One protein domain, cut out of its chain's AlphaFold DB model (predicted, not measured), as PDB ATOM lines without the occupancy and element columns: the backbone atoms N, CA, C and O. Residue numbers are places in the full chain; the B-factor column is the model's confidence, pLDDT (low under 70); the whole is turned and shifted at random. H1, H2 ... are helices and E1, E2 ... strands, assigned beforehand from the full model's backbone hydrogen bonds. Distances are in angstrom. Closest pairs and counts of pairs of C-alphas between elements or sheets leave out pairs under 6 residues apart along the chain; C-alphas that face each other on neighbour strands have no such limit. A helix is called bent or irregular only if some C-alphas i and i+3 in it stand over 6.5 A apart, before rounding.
ATOM      1  N   LYS A   2      17.585 -29.220   8.667       59.31
ATOM      2  CA  LYS A   2      17.070 -30.450   9.328       59.31
ATOM      3  C   LYS A   2      15.533 -30.517   9.319       59.31
ATOM      4  O   LYS A   2      14.973 -31.409   8.709       59.31
ATOM      5  N   ASP A   3      14.894 -29.442   9.769       68.19
ATOM      6  CA  ASP A   3      13.430 -29.274   9.804       68.19
ATOM      7  C   ASP A   3      12.717 -29.577   8.467       68.19
ATOM      8  O   ASP A   3      11.660 -30.192   8.417       68.19
ATOM      9  N   LEU A   4      13.342 -29.204   7.345       75.88
ATOM     10  CA  LEU A   4      12.782 -29.386   6.001       75.88
ATOM     11  C   LEU A   4      12.970 -30.816   5.470       75.88
ATOM     12  O   LEU A   4      12.214 -31.251   4.606       75.88
ATOM     13  N   LYS A   5      13.976 -31.543   5.968       76.12
ATOM     14  CA  LYS A   5      14.170 -32.969   5.672       76.12
ATOM     15  C   LYS A   5      13.244 -33.851   6.507       76.12
ATOM     16  O   LYS A   5      12.838 -34.893   6.005       76.12
ATOM     17  N   ASP A   6      12.892 -33.401   7.710       78.69
ATOM     18  CA  ASP A   6      12.132 -34.188   8.682       78.69
ATOM     19  C   ASP A   6      10.617 -33.913   8.597       78.69
ATOM     20  O   ASP A   6       9.823 -34.850   8.612       78.69
ATOM     21  N   HIS A   7      10.196 -32.655   8.408       80.81
ATOM     22  CA  HIS A   7       8.773 -32.266   8.365       80.81
ATOM     23  C   HIS A   7       8.271 -31.870   6.971       80.81
ATOM     24  O   HIS A   7       7.076 -31.949   6.692       80.81
ATOM     25  N   GLY A   8       9.183 -31.479   6.078       88.25
ATOM     26  CA  GLY A   8       8.859 -31.005   4.734       88.25
ATOM     27  C   GLY A   8       8.031 -29.717   4.686       88.25
ATOM     28  O   GLY A   8       7.715 -29.095   5.695       88.25
ATOM     29  N   LEU A   9       7.739 -29.261   3.468       91.06
ATOM     30  CA  LEU A   9       7.088 -27.985   3.196       91.06
ATOM     31  C   LEU A   9       6.255 -28.068   1.910       91.06
ATOM     32  O   LEU A   9       6.787 -28.343   0.830       91.06
ATOM     33  N   LYS A  10       4.956 -27.755   2.017       91.44
ATOM     34  CA  LYS A  10       4.085 -27.466   0.866       91.44
ATOM     35  C   LYS A  10       4.304 -26.010   0.449       91.44
ATOM     36  O   LYS A  10       4.044 -25.100   1.231       91.44
ATOM     37  N   THR A  11       4.781 -25.770  -0.768       89.81
ATOM     38  CA  THR A  11       5.009 -24.408  -1.278       89.81
ATOM     39  C   THR A  11       4.920 -24.365  -2.798       89.81
ATOM     40  O   THR A  11       5.247 -25.346  -3.462       89.81
ATOM     41  N   LEU A  12       4.450 -23.245  -3.358       86.62
ATOM     42  CA  LEU A  12       4.366 -22.995  -4.808       86.62
ATOM     43  C   LEU A  12       3.707 -24.132  -5.621       86.62
ATOM     44  O   LEU A  12       4.068 -24.375  -6.772       86.62
ATOM     45  N   GLY A  13       2.747 -24.843  -5.023       88.81
ATOM     46  CA  GLY A  13       2.047 -25.954  -5.674       88.81
ATOM     47  C   GLY A  13       2.843 -27.263  -5.774       88.81
ATOM     48  O   GLY A  13       2.430 -28.138  -6.535       88.81
ATOM     49  N   THR A  14       3.934 -27.416  -5.015       93.38
ATOM     50  CA  THR A  14       4.735 -28.648  -4.883       93.38
ATOM     51  C   THR A  14       5.014 -28.987  -3.406       93.38
ATOM     52  O   THR A  14       4.616 -28.251  -2.496       93.38
ATOM     53  N   TYR A  15       5.708 -30.101  -3.168       94.56
ATOM     54  CA  TYR A  15       6.189 -30.534  -1.859       94.56
ATOM     55  C   TYR A  15       7.706 -30.742  -1.872       94.56
ATOM     56  O   TYR A  15       8.250 -31.402  -2.761       94.56
ATOM     57  N   ILE A  16       8.384 -30.214  -0.857       92.00
ATOM     58  CA  ILE A  16       9.813 -30.425  -0.613       92.00
ATOM     59  C   ILE A  16       9.955 -31.095   0.749       92.00
ATOM     60  O   ILE A  16       9.425 -30.581   1.724       92.00
ATOM     61  N   GLY A  17      10.679 -32.209   0.837       91.56
ATOM     62  CA  GLY A  17      10.936 -32.878   2.113       91.56
ATOM     63  C   GLY A  17      10.991 -34.402   1.995       91.56
ATOM     64  O   GLY A  17      11.388 -34.901   0.933       91.56
ATOM     65  N   PRO A  18      10.620 -35.140   3.059       93.75
ATOM     66  CA  PRO A  18      10.756 -36.593   3.115       93.75
ATOM     67  C   PRO A  18       9.850 -37.305   2.103       93.75
ATOM     68  O   PRO A  18       8.855 -36.753   1.623       93.75
ATOM     69  N   LEU A  19      10.203 -38.553   1.773       94.81
ATOM     70  CA  LEU A  19       9.489 -39.362   0.783       94.81
ATOM     71  C   LEU A  19       8.013 -39.553   1.142       94.81
ATOM     72  O   LEU A  19       7.164 -39.373   0.275       94.81
ATOM     73  N   GLU A  20       7.710 -39.853   2.403       94.25
ATOM     74  CA  GLU A  20       6.339 -40.061   2.886       94.25
ATOM     75  C   GLU A  20       5.446 -38.850   2.592       94.25
ATOM     76  O   GLU A  20       4.375 -38.989   2.006       94.25
ATOM     77  N   GLY A  21       5.933 -37.641   2.880       95.06
ATOM     78  CA  GLY A  21       5.193 -36.417   2.585       95.06
ATOM     79  C   GLY A  21       5.062 -36.121   1.086       95.06
ATOM     80  O   GLY A  21       4.005 -35.668   0.648       95.06
ATOM     81  N   LYS A  22       6.085 -36.434   0.272       95.75
ATOM     82  CA  LYS A  22       5.984 -36.346  -1.200       95.75
ATOM     83  C   LYS A  22       4.907 -37.290  -1.742       95.75
ATOM     84  O   LYS A  22       4.164 -36.898  -2.640       95.75
ATOM     85  N   ARG A  23       4.836 -38.515  -1.209       97.12
ATOM     86  CA  ARG A  23       3.845 -39.528  -1.594       97.12
ATOM     87  C   ARG A  23       2.438 -39.073  -1.239       97.12
ATOM     88  O   ARG A  23       1.628 -38.937  -2.148       97.12
ATOM     89  N   ALA A  24       2.202 -38.704   0.021       96.31
ATOM     90  CA  ALA A  24       0.907 -38.195   0.474       96.31
ATOM     91  C   ALA A  24       0.451 -36.963  -0.331       96.31
ATOM     92  O   ALA A  24      -0.716 -36.835  -0.696       96.31
ATOM     93  N   PHE A  25       1.381 -36.060  -0.666       96.62
ATOM     94  CA  PHE A  25       1.080 -34.910  -1.517       96.62
ATOM     95  C   PHE A  25       0.671 -35.319  -2.938       96.62
ATOM     96  O   PHE A  25      -0.284 -34.763  -3.478       96.62
ATOM     97  N   LEU A  26       1.387 -36.255  -3.567       97.38
ATOM     98  CA  LEU A  26       1.062 -36.702  -4.921       97.38
ATOM     99  C   LEU A  26      -0.246 -37.507  -4.954       97.38
ATOM    100  O   LEU A  26      -1.029 -37.318  -5.878       97.38
ATOM    101  N   GLU A  27      -0.521 -38.327  -3.939       97.81
ATOM    102  CA  GLU A  27      -1.791 -39.048  -3.777       97.81
ATOM    103  C   GLU A  27      -2.990 -38.086  -3.739       97.81
ATOM    104  O   GLU A  27      -3.911 -38.243  -4.536       97.81
ATOM    105  N   GLU A  28      -2.921 -37.007  -2.950       96.88
ATOM    106  CA  GLU A  28      -3.949 -35.947  -2.909       96.88
ATOM    107  C   GLU A  28      -4.222 -35.346  -4.310       96.88
ATOM    108  O   GLU A  28      -5.360 -35.054  -4.697       96.88
ATOM    109  N   LYS A  29      -3.165 -35.165  -5.114       97.00
ATOM    110  CA  LYS A  29      -3.281 -34.646  -6.487       97.00
ATOM    111  C   LYS A  29      -3.816 -35.685  -7.468       97.00
ATOM    112  O   LYS A  29      -4.539 -35.309  -8.393       97.00
ATOM    113  N   LEU A  30      -3.514 -36.964  -7.266       97.44
ATOM    114  CA  LEU A  30      -4.090 -38.058  -8.047       97.44
ATOM    115  C   LEU A  30      -5.579 -38.228  -7.766       97.44
ATOM    116  O   LEU A  30      -6.334 -38.444  -8.707       97.44
ATOM    117  N   ASP A  31      -6.019 -38.046  -6.525       97.50
ATOM    118  CA  ASP A  31      -7.442 -38.088  -6.187       97.50
ATOM    119  C   ASP A  31      -8.198 -36.934  -6.864       97.50
ATOM    120  O   ASP A  31      -9.282 -37.129  -7.417       97.50
ATOM    121  N   THR A  32      -7.584 -35.747  -6.941       96.00
ATOM    122  CA  THR A  32      -8.127 -34.617  -7.717       96.00
ATOM    123  C   THR A  32      -8.223 -34.950  -9.214       96.00
ATOM    124  O   THR A  32      -9.235 -34.665  -9.855       96.00
ATOM    125  N   LEU A  33      -7.186 -35.576  -9.787       96.44
ATOM    126  CA  LEU A  33      -7.194 -36.025 -11.184       96.44
ATOM    127  C   LEU A  33      -8.297 -37.067 -11.427       96.44
ATOM    128  O   LEU A  33      -9.019 -36.975 -12.418       96.44
ATOM    129  N   GLN A  34      -8.452 -38.028 -10.517       97.50
ATOM    130  CA  GLN A  34      -9.470 -39.070 -10.587       97.50
ATOM    131  C   GLN A  34     -10.883 -38.477 -10.535       97.50
ATOM    132  O   GLN A  34     -11.722 -38.848 -11.353       97.50
ATOM    133  N   GLN A  35     -11.136 -37.515  -9.644       96.62
ATOM    134  CA  GLN A  35     -12.412 -36.791  -9.584       96.62
ATOM    135  C   GLN A  35     -12.695 -36.028 -10.884       96.62
ATOM    136  O   GLN A  35     -13.805 -36.095 -11.414       96.62
ATOM    137  N   ALA A  36     -11.689 -35.347 -11.440       96.12
ATOM    138  CA  ALA A  36     -11.830 -34.635 -12.706       96.12
ATOM    139  C   ALA A  36     -12.136 -35.584 -13.878       96.12
ATOM    140  O   ALA A  36     -12.951 -35.253 -14.735       96.12
ATOM    141  N   ILE A  37     -11.514 -36.768 -13.910       96.38
ATOM    142  CA  ILE A  37     -11.787 -37.811 -14.910       96.38
ATOM    143  C   ILE A  37     -13.184 -38.410 -14.722       96.38
ATOM    144  O   ILE A  37     -13.884 -38.612 -15.712       96.38
ATOM    145  N   ALA A  38     -13.615 -38.655 -13.485       95.88
ATOM    146  CA  ALA A  38     -14.957 -39.157 -13.198       95.88
ATOM    147  C   ALA A  38     -16.036 -38.195 -13.722       95.88
ATOM    148  O   ALA A  38     -16.962 -38.627 -14.401       95.88
ATOM    149  N   ALA A  39     -15.848 -36.884 -13.536       95.62
ATOM    150  CA  ALA A  39     -16.759 -35.861 -14.054       95.62
ATOM    151  C   ALA A  39     -16.862 -35.826 -15.595       95.62
ATOM    152  O   ALA A  39     -17.808 -35.258 -16.139       95.62
ATOM    153  N   LEU A  40     -15.911 -36.423 -16.327       94.88
ATOM    154  CA  LEU A  40     -15.989 -36.520 -17.788       94.88
ATOM    155  C   LEU A  40     -16.985 -37.572 -18.281       94.88
ATOM    156  O   LEU A  40     -17.341 -37.533 -19.461       94.88
ATOM    157  N   GLN A  41     -17.381 -38.524 -17.432       89.44
ATOM    158  CA  GLN A  41     -18.234 -39.648 -17.829       89.44
ATOM    159  C   GLN A  41     -19.659 -39.202 -18.176       89.44
ATOM    160  O   GLN A  41     -20.287 -39.807 -19.041       89.44
ATOM    161  N   ASP A  42     -20.125 -38.106 -17.574       90.25
ATOM    162  CA  ASP A  42     -21.466 -37.550 -17.791       90.25
ATOM    163  C   ASP A  42     -21.551 -36.618 -19.012       90.25
ATOM    164  O   ASP A  42     -22.629 -36.157 -19.395       90.25
ATOM    165  N   LEU A  43     -20.411 -36.305 -19.632       95.06
ATOM    166  CA  LEU A  43     -20.342 -35.401 -20.773       95.06
ATOM    167  C   LEU A  43     -20.404 -36.171 -22.101       95.06
ATOM    168  O   LEU A  43     -19.908 -37.296 -22.194       95.06
ATOM    169  N   PRO A  44     -20.920 -35.548 -23.182       95.81
ATOM    170  CA  PRO A  44     -20.788 -36.118 -24.515       95.81
ATOM    171  C   PRO A  44     -19.311 -36.340 -24.847       95.81
ATOM    172  O   PRO A  44     -18.475 -35.463 -24.610       95.81
ATOM    173  N   LYS A  45     -18.985 -37.468 -25.478       97.25
ATOM    174  CA  LYS A  45     -17.604 -37.953 -25.627       97.25
ATOM    175  C   LYS A  45     -16.665 -36.957 -26.297       97.25
ATOM    176  O   LYS A  45     -15.480 -36.915 -25.969       97.25
ATOM    177  N   GLN A  46     -17.168 -36.145 -27.229       96.94
ATOM    178  CA  GLN A  46     -16.363 -35.094 -27.856       96.94
ATOM    179  C   GLN A  46     -15.900 -34.050 -26.830       96.94
ATOM    180  O   GLN A  46     -14.736 -33.654 -26.846       96.94
ATOM    181  N   HIS A  47     -16.791 -33.617 -25.933       96.50
ATOM    182  CA  HIS A  47     -16.465 -32.667 -24.869       96.50
ATOM    183  C   HIS A  47     -15.488 -33.296 -23.881       96.50
ATOM    184  O   HIS A  47     -14.472 -32.681 -23.558       96.50
ATOM    185  N   SER A  48     -15.737 -34.547 -23.485       97.38
ATOM    186  CA  SER A  48     -14.850 -35.309 -22.607       97.38
ATOM    187  C   SER A  48     -13.435 -35.408 -23.180       97.38
ATOM    188  O   SER A  48     -12.465 -35.105 -22.490       97.38
ATOM    189  N   LEU A  49     -13.300 -35.734 -24.470       97.44
ATOM    190  CA  LEU A  49     -12.010 -35.783 -25.158       97.44
ATOM    191  C   LEU A  49     -11.305 -34.419 -25.181       97.44
ATOM    192  O   LEU A  49     -10.094 -34.342 -24.956       97.44
ATOM    193  N   LEU A  50     -12.044 -33.345 -25.477       96.50
ATOM    194  CA  LEU A  50     -11.499 -31.988 -25.529       96.50
ATOM    195  C   LEU A  50     -11.008 -31.526 -24.156       96.50
ATOM    196  O   LEU A  50      -9.913 -30.977 -24.069       96.50
ATOM    197  N   LEU A  51     -11.770 -31.778 -23.090       96.75
ATOM    198  CA  LEU A  51     -11.392 -31.425 -21.721       96.75
ATOM    199  C   LEU A  51     -10.226 -32.274 -21.216       96.75
ATOM    200  O   LEU A  51      -9.284 -31.728 -20.636       96.75
ATOM    201  N   LEU A  52     -10.230 -33.578 -21.510       96.38
ATOM    202  CA  LEU A  52      -9.121 -34.471 -21.184       96.38
ATOM    203  C   LEU A  52      -7.816 -33.965 -21.807       96.38
ATOM    204  O   LEU A  52      -6.831 -33.736 -21.103       96.38
ATOM    205  N   ARG A  53      -7.828 -33.711 -23.121       94.69
ATOM    206  CA  ARG A  53      -6.654 -33.258 -23.885       94.69
ATOM    207  C   ARG A  53      -6.312 -31.779 -23.703       94.69
ATOM    208  O   ARG A  53      -5.192 -31.387 -24.000       94.69
ATOM    209  N   GLY A  54      -7.262 -30.943 -23.313       93.19
ATOM    210  CA  GLY A  54      -7.080 -29.494 -23.212       93.19
ATOM    211  C   GLY A  54      -6.752 -29.012 -21.804       93.19
ATOM    212  O   GLY A  54      -6.161 -27.947 -21.665       93.19
ATOM    213  N   SER A  55      -7.125 -29.783 -20.779       94.00
ATOM    214  CA  SER A  55      -7.071 -29.339 -19.385       94.00
ATOM    215  C   SER A  55      -6.661 -30.456 -18.421       94.00
ATOM    216  O   SER A  55      -5.617 -30.360 -17.782       94.00
ATOM    217  N   ILE A  56      -7.420 -31.553 -18.352       94.25
ATOM    218  CA  ILE A  56      -7.329 -32.498 -17.225       94.25
ATOM    219  C   ILE A  56      -5.995 -33.249 -17.193       94.25
ATOM    220  O   ILE A  56      -5.352 -33.300 -16.148       94.25
ATOM    221  N   HIS A  57      -5.503 -33.748 -18.332       90.94
ATOM    222  CA  HIS A  57      -4.194 -34.421 -18.354       90.94
ATOM    223  C   HIS A  57      -3.015 -33.466 -18.065       90.94
ATOM    224  O   HIS A  57      -1.901 -33.917 -17.822       90.94
ATOM    225  N   LEU A  58      -3.232 -32.143 -18.108       92.38
ATOM    226  CA  LEU A  58      -2.202 -31.137 -17.831       92.38
ATOM    227  C   LEU A  58      -2.111 -30.776 -16.343       92.38
ATOM    228  O   LEU A  58      -1.142 -30.117 -15.964       92.38
ATOM    229  N   LEU A  59      -3.065 -31.206 -15.507       93.31
ATOM    230  CA  LEU A  59      -3.157 -30.818 -14.091       93.31
ATOM    231  C   LEU A  59      -1.901 -31.165 -13.282       93.31
ATOM    232  O   LEU A  59      -1.551 -30.437 -12.358       93.31
ATOM    233  N   LEU A  60      -1.211 -32.251 -13.637       94.31
ATOM    234  CA  LEU A  60       0.001 -32.705 -12.945       94.31
ATOM    235  C   LEU A  60       1.293 -32.305 -13.672       94.31
ATOM    236  O   LEU A  60       2.396 -32.605 -13.214       94.31
ATOM    237  N   ARG A  61       1.198 -31.599 -14.805       91.75
ATOM    238  CA  ARG A  61       2.351 -31.322 -15.674       91.75
ATOM    239  C   ARG A  61       3.410 -30.444 -15.010       91.75
ATOM    240  O   ARG A  61       4.592 -30.549 -15.342       91.75
ATOM    241  N   HIS A  62       3.024 -29.544 -14.106       93.25
ATOM    242  CA  HIS A  62       3.996 -28.739 -13.361       93.25
ATOM    243  C   HIS A  62       4.786 -29.584 -12.361       93.25
ATOM    244  O   HIS A  62       5.989 -29.360 -12.230       93.25
ATOM    245  N   LEU A  63       4.158 -30.591 -11.746       95.75
ATOM    246  CA  LEU A  63       4.804 -31.482 -10.783       95.75
ATOM    247  C   LEU A  63       5.919 -32.315 -11.414       95.75
ATOM    248  O   LEU A  63       6.946 -32.499 -10.773       95.75
ATOM    249  N   LEU A  64       5.795 -32.695 -12.692       94.50
ATOM    250  CA  LEU A  64       6.869 -33.374 -13.437       94.50
ATOM    251  C   LEU A  64       8.187 -32.579 -13.478       94.50
ATOM    252  O   LEU A  64       9.234 -33.142 -13.769       94.50
ATOM    253  N   ARG A  65       8.149 -31.265 -13.224       92.75
ATOM    254  CA  ARG A  65       9.335 -30.392 -13.185       92.75
ATOM    255  C   ARG A  65       9.774 -30.025 -11.769       92.75
ATOM    256  O   ARG A  65      10.880 -29.530 -11.596       92.75
ATOM    257  N   GLN A  66       8.902 -30.186 -10.777       93.25
ATOM    258  CA  GLN A  66       9.079 -29.605  -9.441       93.25
ATOM    259  C   GLN A  66       9.174 -30.647  -8.328       93.25
ATOM    260  O   GLN A  66       9.812 -30.387  -7.311       93.25
ATOM    261  N   LEU A  67       8.532 -31.801  -8.492       95.25
ATOM    262  CA  LEU A  67       8.495 -32.857  -7.491       95.25
ATOM    263  C   LEU A  67       9.585 -33.884  -7.804       95.25
ATOM    264  O   LEU A  67       9.603 -34.437  -8.900       95.25
ATOM    265  N   ASN A  68      10.478 -34.153  -6.845       94.56
ATOM    266  CA  ASN A  68      11.511 -35.179  -7.017       94.56
ATOM    267  C   ASN A  68      10.849 -36.562  -7.217       94.56
ATOM    268  O   ASN A  68      10.242 -37.053  -6.255       94.56
ATOM    269  N   PRO A  69      11.002 -37.199  -8.396       95.62
ATOM    270  CA  PRO A  69      10.305 -38.435  -8.762       95.62
ATOM    271  C   PRO A  69      10.827 -39.688  -8.047       95.62
ATOM    272  O   PRO A  69      10.192 -40.741  -8.116       95.62
ATOM    273  N   GLU A  70      11.959 -39.595  -7.350       95.75
ATOM    274  CA  GLU A  70      12.537 -40.704  -6.594       95.75
ATOM    275  C   GLU A  70      11.543 -41.257  -5.558       95.75
ATOM    276  O   GLU A  70      11.069 -40.521  -4.681       95.75
ATOM    277  N   GLY A  71      11.232 -42.554  -5.685       96.19
ATOM    278  CA  GLY A  71      10.266 -43.274  -4.850       96.19
ATOM    279  C   GLY A  71       8.788 -43.026  -5.185       96.19
ATOM    280  O   GLY A  71       7.936 -43.386  -4.376       96.19
ATOM    281  N   LEU A  72       8.474 -42.399  -6.332       97.62
ATOM    282  CA  LEU A  72       7.105 -42.038  -6.752       97.62
ATOM    283  C   LEU A  72       6.657 -42.699  -8.074       97.62
ATOM    284  O   LEU A  72       5.645 -42.305  -8.649       97.62
ATOM    285  N   SER A  73       7.427 -43.656  -8.602       96.94
ATOM    286  CA  SER A  73       7.189 -44.265  -9.925       96.94
ATOM    287  C   SER A  73       5.811 -44.929 -10.039       96.94
ATOM    288  O   SER A  73       5.125 -44.771 -11.047       96.94
ATOM    289  N   ASP A  74       5.375 -45.606  -8.978       97.81
ATOM    290  CA  ASP A  74       4.067 -46.252  -8.852       97.81
ATOM    291  C   ASP A  74       2.904 -45.244  -8.874       97.81
ATOM    292  O   ASP A  74       1.868 -45.485  -9.490       97.81
ATOM    293  N   LEU A  75       3.090 -44.070  -8.268       98.00
ATOM    294  CA  LEU A  75       2.086 -43.005  -8.275       98.00
ATOM    295  C   LEU A  75       1.982 -42.335  -9.654       98.00
ATOM    296  O   LEU A  75       0.883 -42.025 -10.114       98.00
ATOM    297  N   TRP A  76       3.104 -42.161 -10.356       97.88
ATOM    298  CA  TRP A  76       3.078 -41.697 -11.746       97.88
ATOM    299  C   TRP A  76       2.450 -42.722 -12.692       97.88
ATOM    300  O   TRP A  76       1.707 -42.342 -13.594       97.88
ATOM    301  N   GLU A  77       2.675 -44.013 -12.451       97.44
ATOM    302  CA  GLU A  77       1.981 -45.089 -13.158       97.44
ATOM    303  C   GLU A  77       0.472 -45.054 -12.916       97.44
ATOM    304  O   GLU A  77      -0.302 -45.177 -13.863       97.44
ATOM    305  N   ARG A  78       0.035 -44.797 -11.674       97.62
ATOM    306  CA  ARG A  78      -1.386 -44.600 -11.352       97.62
ATOM    307  C   ARG A  78      -1.990 -43.434 -12.142       97.62
ATOM    308  O   ARG A  78      -3.104 -43.570 -12.640       97.62
ATOM    309  N   ALA A  79      -1.269 -42.322 -12.317       96.81
ATOM    310  CA  ALA A  79      -1.724 -41.214 -13.169       96.81
ATOM    311  C   ALA A  79      -1.966 -41.665 -14.620       96.81
ATOM    312  O   ALA A  79      -2.975 -41.311 -15.234       96.81
ATOM    313  N   ASP A  80      -1.047 -42.467 -15.156       96.81
ATOM    314  CA  ASP A  80      -1.118 -42.975 -16.523       96.81
ATOM    315  C   ASP A  80      -2.260 -43.980 -16.703       96.81
ATOM    316  O   ASP A  80      -2.962 -43.926 -17.714       96.81
ATOM    317  N   ILE A  81      -2.502 -44.842 -15.709       96.56
ATOM    318  CA  ILE A  81      -3.649 -45.762 -15.673       96.56
ATOM    319  C   ILE A  81      -4.964 -44.978 -15.730       96.56
ATOM    320  O   ILE A  81      -5.791 -45.260 -16.592       96.56
ATOM    321  N   LEU A  82      -5.127 -43.938 -14.904       96.38
ATOM    322  CA  LEU A  82      -6.342 -43.114 -14.903       96.38
ATOM    323  C   LEU A  82      -6.614 -42.478 -16.280       96.38
ATOM    324  O   LEU A  82      -7.749 -42.464 -16.762       96.38
ATOM    325  N   ILE A  83      -5.573 -41.974 -16.953       95.69
ATOM    326  CA  ILE A  83      -5.703 -41.393 -18.300       95.69
ATOM    327  C   ILE A  83      -6.071 -42.468 -19.332       95.69
ATOM    328  O   ILE A  83      -6.920 -42.225 -20.195       95.69
ATOM    329  N   LYS A  84      -5.457 -43.653 -19.253       96.19
ATOM    330  CA  LYS A  84      -5.768 -44.787 -20.135       96.19
ATOM    331  C   LYS A  84      -7.210 -45.258 -19.957       96.19
ATOM    332  O   LYS A  84      -7.899 -45.440 -20.957       96.19
ATOM    333  N   GLU A  85      -7.691 -45.372 -18.722       94.75
ATOM    334  CA  GLU A  85      -9.080 -45.726 -18.405       94.75
ATOM    335  C   GLU A  85     -10.071 -44.704 -18.974       94.75
ATOM    336  O   GLU A  85     -11.068 -45.082 -19.595       94.75
ATOM    337  N   ALA A  86      -9.762 -43.408 -18.858       95.88
ATOM    338  CA  ALA A  86     -10.571 -42.352 -19.462       95.88
ATOM    339  C   ALA A  86     -10.670 -42.517 -20.990       95.88
ATOM    340  O   ALA A  86     -11.754 -42.413 -21.563       95.88
ATOM    341  N   ILE A  87      -9.557 -42.822 -21.666       97.19
ATOM    342  CA  ILE A  87      -9.551 -43.089 -23.111       97.19
ATOM    343  C   ILE A  87     -10.309 -44.371 -23.457       97.19
ATOM    344  O   ILE A  87     -11.076 -44.371 -24.423       97.19
ATOM    345  N   MET A  88     -10.155 -45.435 -22.666       96.12
ATOM    346  CA  MET A  88     -10.893 -46.688 -22.840       96.12
ATOM    347  C   MET A  88     -12.411 -46.468 -22.792       96.12
ATOM    348  O   MET A  88     -13.130 -46.988 -23.646       96.12
ATOM    349  N   ALA A  89     -12.900 -45.628 -21.876       95.50
ATOM    350  CA  ALA A  89     -14.315 -45.256 -21.817       95.50
ATOM    351  C   ALA A  89     -14.783 -44.512 -23.088       95.50
ATOM    352  O   ALA A  89     -15.880 -44.748 -23.609       95.50
ATOM    353  N   LEU A  90     -13.936 -43.648 -23.660       96.69
ATOM    354  CA  LEU A  90     -14.264 -42.927 -24.894       96.69
ATOM    355  C   LEU A  90     -14.303 -43.844 -26.127       96.69
ATOM    356  O   LEU A  90     -15.145 -43.634 -27.008       96.69
ATOM    357  N   VAL A  91     -13.461 -44.879 -26.192       96.12
ATOM    358  CA  VAL A  91     -13.413 -45.826 -27.329       96.12
ATOM    359  C   VAL A  91     -14.374 -47.017 -27.209       96.12
ATOM    360  O   VAL A  91     -14.564 -47.742 -28.189       96.12
ATOM    361  N   ALA A  92     -15.014 -47.207 -26.052       94.75
ATOM    362  CA  ALA A  92     -16.061 -48.210 -25.855       94.75
ATOM    363  C   ALA A  92     -17.363 -47.804 -26.566       94.75
ATOM    364  O   ALA A  92     -17.875 -46.707 -26.356       94.75
ATOM    365  N   ARG A  93     -17.950 -48.667 -27.396       93.12
ATOM    366  CA  ARG A  93     -19.218 -48.393 -28.104       93.12
ATOM    367  C   ARG A  93     -20.435 -48.523 -27.196       93.12
ATOM    368  O   ARG A  93     -21.489 -47.979 -27.513       93.12
ATOM    369  N   SER A  94     -20.298 -49.238 -26.083       90.69
ATOM    370  CA  SER A  94     -21.327 -49.387 -25.055       90.69
ATOM    371  C   SER A  94     -20.694 -49.463 -23.661       90.69
ATOM    372  O   SER A  94     -19.524 -49.831 -23.569       90.69
ATOM    373  N   PRO A  95     -21.450 -49.195 -22.580       86.44
ATOM    374  CA  PRO A  95     -20.949 -49.338 -21.209       86.44
ATOM    375  C   PRO A  95     -20.484 -50.759 -20.845       86.44
ATOM    376  O   PRO A  95     -19.684 -50.930 -19.933       86.44
ATOM    377  N   ALA A  96     -20.987 -51.779 -21.549       88.12
ATOM    378  CA  ALA A  96     -20.602 -53.173 -21.340       88.12
ATOM    379  C   ALA A  96     -19.334 -53.571 -22.118       88.12
ATOM    380  O   ALA A  96     -18.693 -54.565 -21.777       88.12
ATOM    381  N   GLU A  97     -18.968 -52.825 -23.166       89.06
ATOM    382  CA  GLU A  97     -17.745 -53.098 -23.918       89.06
ATOM    383  C   GLU A  97     -16.534 -52.708 -23.072       89.06
ATOM    384  O   GLU A  97     -16.447 -51.594 -22.561       89.06
ATOM    385  N   ARG A  98     -15.563 -53.620 -22.982       87.25
ATOM    386  CA  ARG A  98     -14.238 -53.347 -22.425       87.25
ATOM    387  C   ARG A  98     -13.212 -53.437 -23.550       87.25
ATOM    388  O   ARG A  98     -12.758 -54.537 -23.867       87.25
ATOM    389  N   PRO A  99     -12.892 -52.311 -24.208       90.06
ATOM    390  CA  PRO A  99     -11.860 -52.283 -25.231       90.06
ATOM    391  C   PRO A  99     -10.522 -52.739 -24.646       90.06
ATOM    392  O   PRO A  99     -10.257 -52.541 -23.461       90.06
ATOM    393  N   LYS A 100      -9.661 -53.320 -25.490       91.38
ATOM    394  CA  LYS A 100      -8.261 -53.566 -25.118       91.38
ATOM    395  C   LYS A 100      -7.590 -52.254 -24.713       91.38
ATOM    396  O   LYS A 100      -8.013 -51.190 -25.167       91.38
ATOM    397  N   GLU A 101      -6.547 -52.334 -23.899       92.12
ATOM    398  CA  GLU A 101      -5.741 -51.164 -23.552       92.12
ATOM    399  C   GLU A 101      -5.190 -50.498 -24.830       92.12
ATOM    400  O   GLU A 101      -4.780 -51.213 -25.754       92.12
ATOM    401  N   PRO A 102      -5.226 -49.156 -24.936       93.25
ATOM    402  CA  PRO A 102      -4.694 -48.463 -26.101       93.25
ATOM    403  C   PRO A 102      -3.177 -48.622 -26.183       93.25
ATOM    404  O   PRO A 102      -2.485 -48.636 -25.164       93.25
ATOM    405  N   ASP A 103      -2.657 -48.654 -27.408       93.19
ATOM    406  CA  ASP A 103      -1.216 -48.654 -27.643       93.19
ATOM    407  C   ASP A 103      -0.568 -47.412 -26.977       93.19
ATOM    408  O   ASP A 103      -0.960 -46.272 -27.283       93.19
ATOM    409  N   PRO A 104       0.411 -47.593 -26.068       93.31
ATOM    410  CA  PRO A 104       1.049 -46.487 -25.356       93.31
ATOM    411  C   PRO A 104       1.778 -45.510 -26.294       93.31
ATOM    412  O   PRO A 104       1.851 -44.313 -25.988       93.31
ATOM    413  N   TYR A 105       2.269 -45.971 -27.449       94.69
ATOM    414  CA  TYR A 105       2.860 -45.112 -28.471       94.69
ATOM    415  C   TYR A 105       1.799 -44.187 -29.066       94.69
ATOM    416  O   TYR A 105       1.966 -42.970 -29.046       94.69
ATOM    417  N   LEU A 106       0.664 -44.719 -29.521       95.38
ATOM    418  CA  LEU A 106      -0.407 -43.908 -30.116       95.38
ATOM    419  C   LEU A 106      -1.068 -42.966 -29.109       95.38
ATOM    420  O   LEU A 106      -1.506 -41.873 -29.476       95.38
ATOM    421  N   LEU A 107      -1.129 -43.350 -27.837       95.75
ATOM    422  CA  LEU A 107      -1.628 -42.478 -26.783       95.75
ATOM    423  C   LEU A 107      -0.702 -41.264 -26.579       95.75
ATOM    424  O   LEU A 107      -1.156 -40.113 -26.587       95.75
ATOM    425  N   SER A 108       0.600 -41.520 -26.443       94.88
ATOM    426  CA  SER A 108       1.573 -40.524 -25.987       94.88
ATOM    427  C   SER A 108       2.251 -39.721 -27.091       94.88
ATOM    428  O   SER A 108       2.602 -38.561 -26.857       94.88
ATOM    429  N   LEU A 109       2.387 -40.283 -28.297       95.69
ATOM    430  CA  LEU A 109       2.993 -39.596 -29.434       95.69
ATOM    431  C   LEU A 109       2.277 -38.268 -29.716       95.69
ATOM    432  O   LEU A 109       1.046 -38.176 -29.603       95.69
ATOM    433  N   PRO A 110       3.013 -37.225 -30.141       95.56
ATOM    434  CA  PRO A 110       2.407 -35.962 -30.511       95.56
ATOM    435  C   PRO A 110       1.336 -36.140 -31.588       95.56
ATOM    436  O   PRO A 110       1.459 -36.939 -32.513       95.56
ATOM    437  N   VAL A 111       0.318 -35.283 -31.542       96.62
ATOM    438  CA  VAL A 111      -0.751 -35.236 -32.553       96.62
ATOM    439  C   VAL A 111      -0.214 -35.092 -33.980       96.62
ATOM    440  O   VAL A 111      -0.823 -35.583 -34.928       96.62
ATOM    441  N   ARG A 112       0.929 -34.410 -34.129       95.94
ATOM    442  CA  ARG A 112       1.600 -34.205 -35.417       95.94
ATOM    443  C   ARG A 112       2.275 -35.460 -35.964       95.94
ATOM    444  O   ARG A 112       2.500 -35.499 -37.160       95.94
ATOM    445  N   GLU A 113       2.502 -36.456 -35.115       96.31
ATOM    446  CA  GLU A 113       3.077 -37.760 -35.460       96.31
ATOM    447  C   GLU A 113       2.014 -38.871 -35.505       96.31
ATOM    448  O   GLU A 113       2.329 -40.046 -35.660       96.31
ATOM    449  N   GLY A 114       0.732 -38.504 -35.388       95.25
ATOM    450  CA  GLY A 114      -0.405 -39.421 -35.496       95.25
ATOM    451  C   GLY A 114      -0.996 -39.881 -34.163       95.25
ATOM    452  O   GLY A 114      -2.111 -40.395 -34.167       95.25
ATOM    453  N   GLY A 115      -0.341 -39.613 -33.029       96.38
ATOM    454  CA  GLY A 115      -0.848 -39.983 -31.700       96.38
ATOM    455  C   GLY A 115      -1.927 -39.044 -31.140       96.38
ATOM    456  O   GLY A 115      -2.399 -38.131 -31.823       96.38
ATOM    457  N   LEU A 116      -2.348 -39.231 -29.887       96.56
ATOM    458  CA  LEU A 116      -3.302 -38.342 -29.197       96.56
ATOM    459  C   LEU A 116      -2.639 -37.144 -28.510       96.56
ATOM    460  O   LEU A 116      -3.311 -36.136 -28.237       96.56
ATOM    461  N   GLY A 117      -1.327 -37.211 -28.285       94.81
ATOM    462  CA  GLY A 117      -0.571 -36.211 -27.544       94.81
ATOM    463  C   GLY A 117      -0.988 -36.149 -26.080       94.81
ATOM    464  O   GLY A 117      -1.192 -35.046 -25.577       94.81
ATOM    465  N   LEU A 118      -1.159 -37.314 -25.448       95.00
ATOM    466  CA  LEU A 118      -1.382 -37.489 -24.012       95.00
ATOM    467  C   LEU A 118      -0.134 -38.149 -23.409       95.00
ATOM    468  O   LEU A 118      -0.066 -39.377 -23.347       95.00
ATOM    469  N   PRO A 119       0.899 -37.366 -23.053       91.25
ATOM    470  CA  PRO A 119       2.174 -37.925 -22.631       91.25
ATOM    471  C   PRO A 119       2.050 -38.683 -21.305       91.25
ATOM    472  O   PRO A 119       1.287 -38.268 -20.434       91.25
ATOM    473  N   LEU A 120       2.823 -39.759 -21.157       93.31
ATOM    474  CA  LEU A 120       2.827 -40.593 -19.955       93.31
ATOM    475  C   LEU A 120       3.719 -39.968 -18.876       93.31
ATOM    476  O   LEU A 120       4.878 -39.628 -19.123       93.31
ATOM    477  N   HIS A 121       3.176 -39.795 -17.680       94.94
ATOM    478  CA  HIS A 121       3.830 -39.167 -16.542       94.94
ATOM    479  C   HIS A 121       5.013 -39.993 -16.055       94.94
ATOM    480  O   HIS A 121       6.078 -39.420 -15.820       94.94
ATOM    481  N   LYS A 122       4.857 -41.321 -15.952       94.94
ATOM    482  CA  LYS A 122       5.910 -42.228 -15.464       94.94
ATOM    483  C   LYS A 122       7.185 -42.104 -16.294       94.94
ATOM    484  O   LYS A 122       8.281 -42.020 -15.749       94.94
ATOM    485  N   GLU A 123       7.021 -42.040 -17.608       92.75
ATOM    486  CA  GLU A 123       8.115 -41.923 -18.571       92.75
ATOM    487  C   GLU A 123       8.817 -40.555 -18.496       92.75
ATOM    488  O   GLU A 123      10.034 -40.455 -18.634       92.75
ATOM    489  N   LEU A 124       8.056 -39.483 -18.255       93.00
ATOM    490  CA  LEU A 124       8.565 -38.112 -18.305       93.00
ATOM    491  C   LEU A 124       9.140 -37.597 -16.986       93.00
ATOM    492  O   LEU A 124       9.962 -36.678 -17.009       93.00
ATOM    493  N   ALA A 125       8.695 -38.135 -15.849       94.69
ATOM    494  CA  ALA A 125       8.950 -37.552 -14.534       94.69
ATOM    495  C   ALA A 125      10.447 -37.357 -14.248       94.69
ATOM    496  O   ALA A 125      10.856 -36.275 -13.830       94.69
ATOM    497  N   GLN A 126      11.278 -38.363 -14.541       94.38
ATOM    498  CA  GLN A 126      12.724 -38.288 -14.310       94.38
ATOM    499  C   GLN A 126      13.399 -37.227 -15.186       94.38
ATOM    500  O   GLN A 126      14.108 -36.355 -14.679       94.38
ATOM    501  N   GLY A 127      13.173 -37.288 -16.500       92.50
ATOM    502  CA  GLY A 127      13.838 -36.407 -17.459       92.50
ATOM    503  C   GLY A 127      13.445 -34.939 -17.285       92.50
ATOM    504  O   GLY A 127      14.303 -34.057 -17.308       92.50
ATOM    505  N   LEU A 128      12.155 -34.665 -17.063       93.81
ATOM    506  CA  LEU A 128      11.663 -33.295 -16.891       93.81
ATOM    507  C   LEU A 128      12.106 -32.674 -15.565       93.81
ATOM    508  O   LEU A 128      12.437 -31.485 -15.542       93.81
TER     509      LEU A 128
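What this domain is: This is residues 2 to 128 of the 416 residues of an uncharacterized protein of Fusarium oxysporum f. sp. lycopersici (strain 4287 / CBS 123668 / FGSC 9935 / NRRL 34936) (UniProt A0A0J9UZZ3). Two long helices, H2 and H5, lie side by side and run the same way as the core; H3 packs on one end of H5, and H7, with H4 packed on it, crosses the other end. The hairpin E1 and E2 and the short helix H1 lie at one end of the longest axis, while H6 sits near H5 between two long links. The printed part has 127 residues with seven named helices and two named strands, in the order H1, E1, E2, H2, H3, H4, H5, H6, H7; the sheet E1 - E2 is antiparallel and the class is mostly helix. The whole is compact, with a radius of gyration of the C-alphas of 15.9 A, yet elongated in outline, 55 by 30 by 23 A.

Where its parts are: Find C-alpha 2 at (17.070, -30.450, 9.328), where H1 begins and runs to residue 6. E1, residues 9 to 11, and E2, residues 14 to 16, follow. Look next at C-alpha 19, at (9.489, -39.362, 0.783): from there H2 runs 28.2 A to residue 38. H3 holds residues 45 to 54, 13.7 A long, and H4 residues 63 to 66. H5 runs 27.0 A from residue 73 to 91. H6 is residues 104 to 108, and H7, residues 121 to 128, ends at C-alpha 128, (11.663, -33.295, -16.891). H7 is irregular: C-alphas 123 and 126 are 7.3 A apart.

How they stand to each other: Begin at the hub, H5, which touches three helices. It touches H2 at a shallow tilt of 6 degrees, the same way; the closest C-alphas, of Leu 30 and Ala 79, are 6.5 A apart. With residues 87 to 90 alone it touches H3, opposite ways at a shallow tilt of 31 degrees, Lys 45 and Leu 90 having the closest C-alphas at 6.0 A. With residues 73 to 80 alone it touches H7, opposite ways at a steep tilt of 50 degrees; the closest C-alphas, of Trp 76 and Lys 122, are 4.7 A apart. H4 touches H7, the closest C-alphas being those of Leu 64 and Ala 125, 4.8 A apart. H5 and H6 are near each other, with 5 pairs of C-alphas within 10 A. In the hairpin E1 and E2, look for N 9 and O 16 at 2.8 A and N 14 and O 11 at 2.9 A, within hydrogen-bond range. The closest C-alphas of E2 and H2, those of Tyr 15 and Lys 22, are 5.9 A apart. H1 and H2 are apart. Every O i to N i+4 pair is within hydrogen-bond range in H1, H2, H3, H5 and H6, and 2 of 4 are in H7; H4 is too short for such a pair.

The domain as a whole: The C-alphas farthest apart, of Lys 2 and Arg 93, are 55.1 A from each other. The printed part has no cut. The links H5 to H6 and H6 to H7, 12 residues each, are long. The mean pLDDT of the printed part is 93.6, and residues 2 to 3 are under 70.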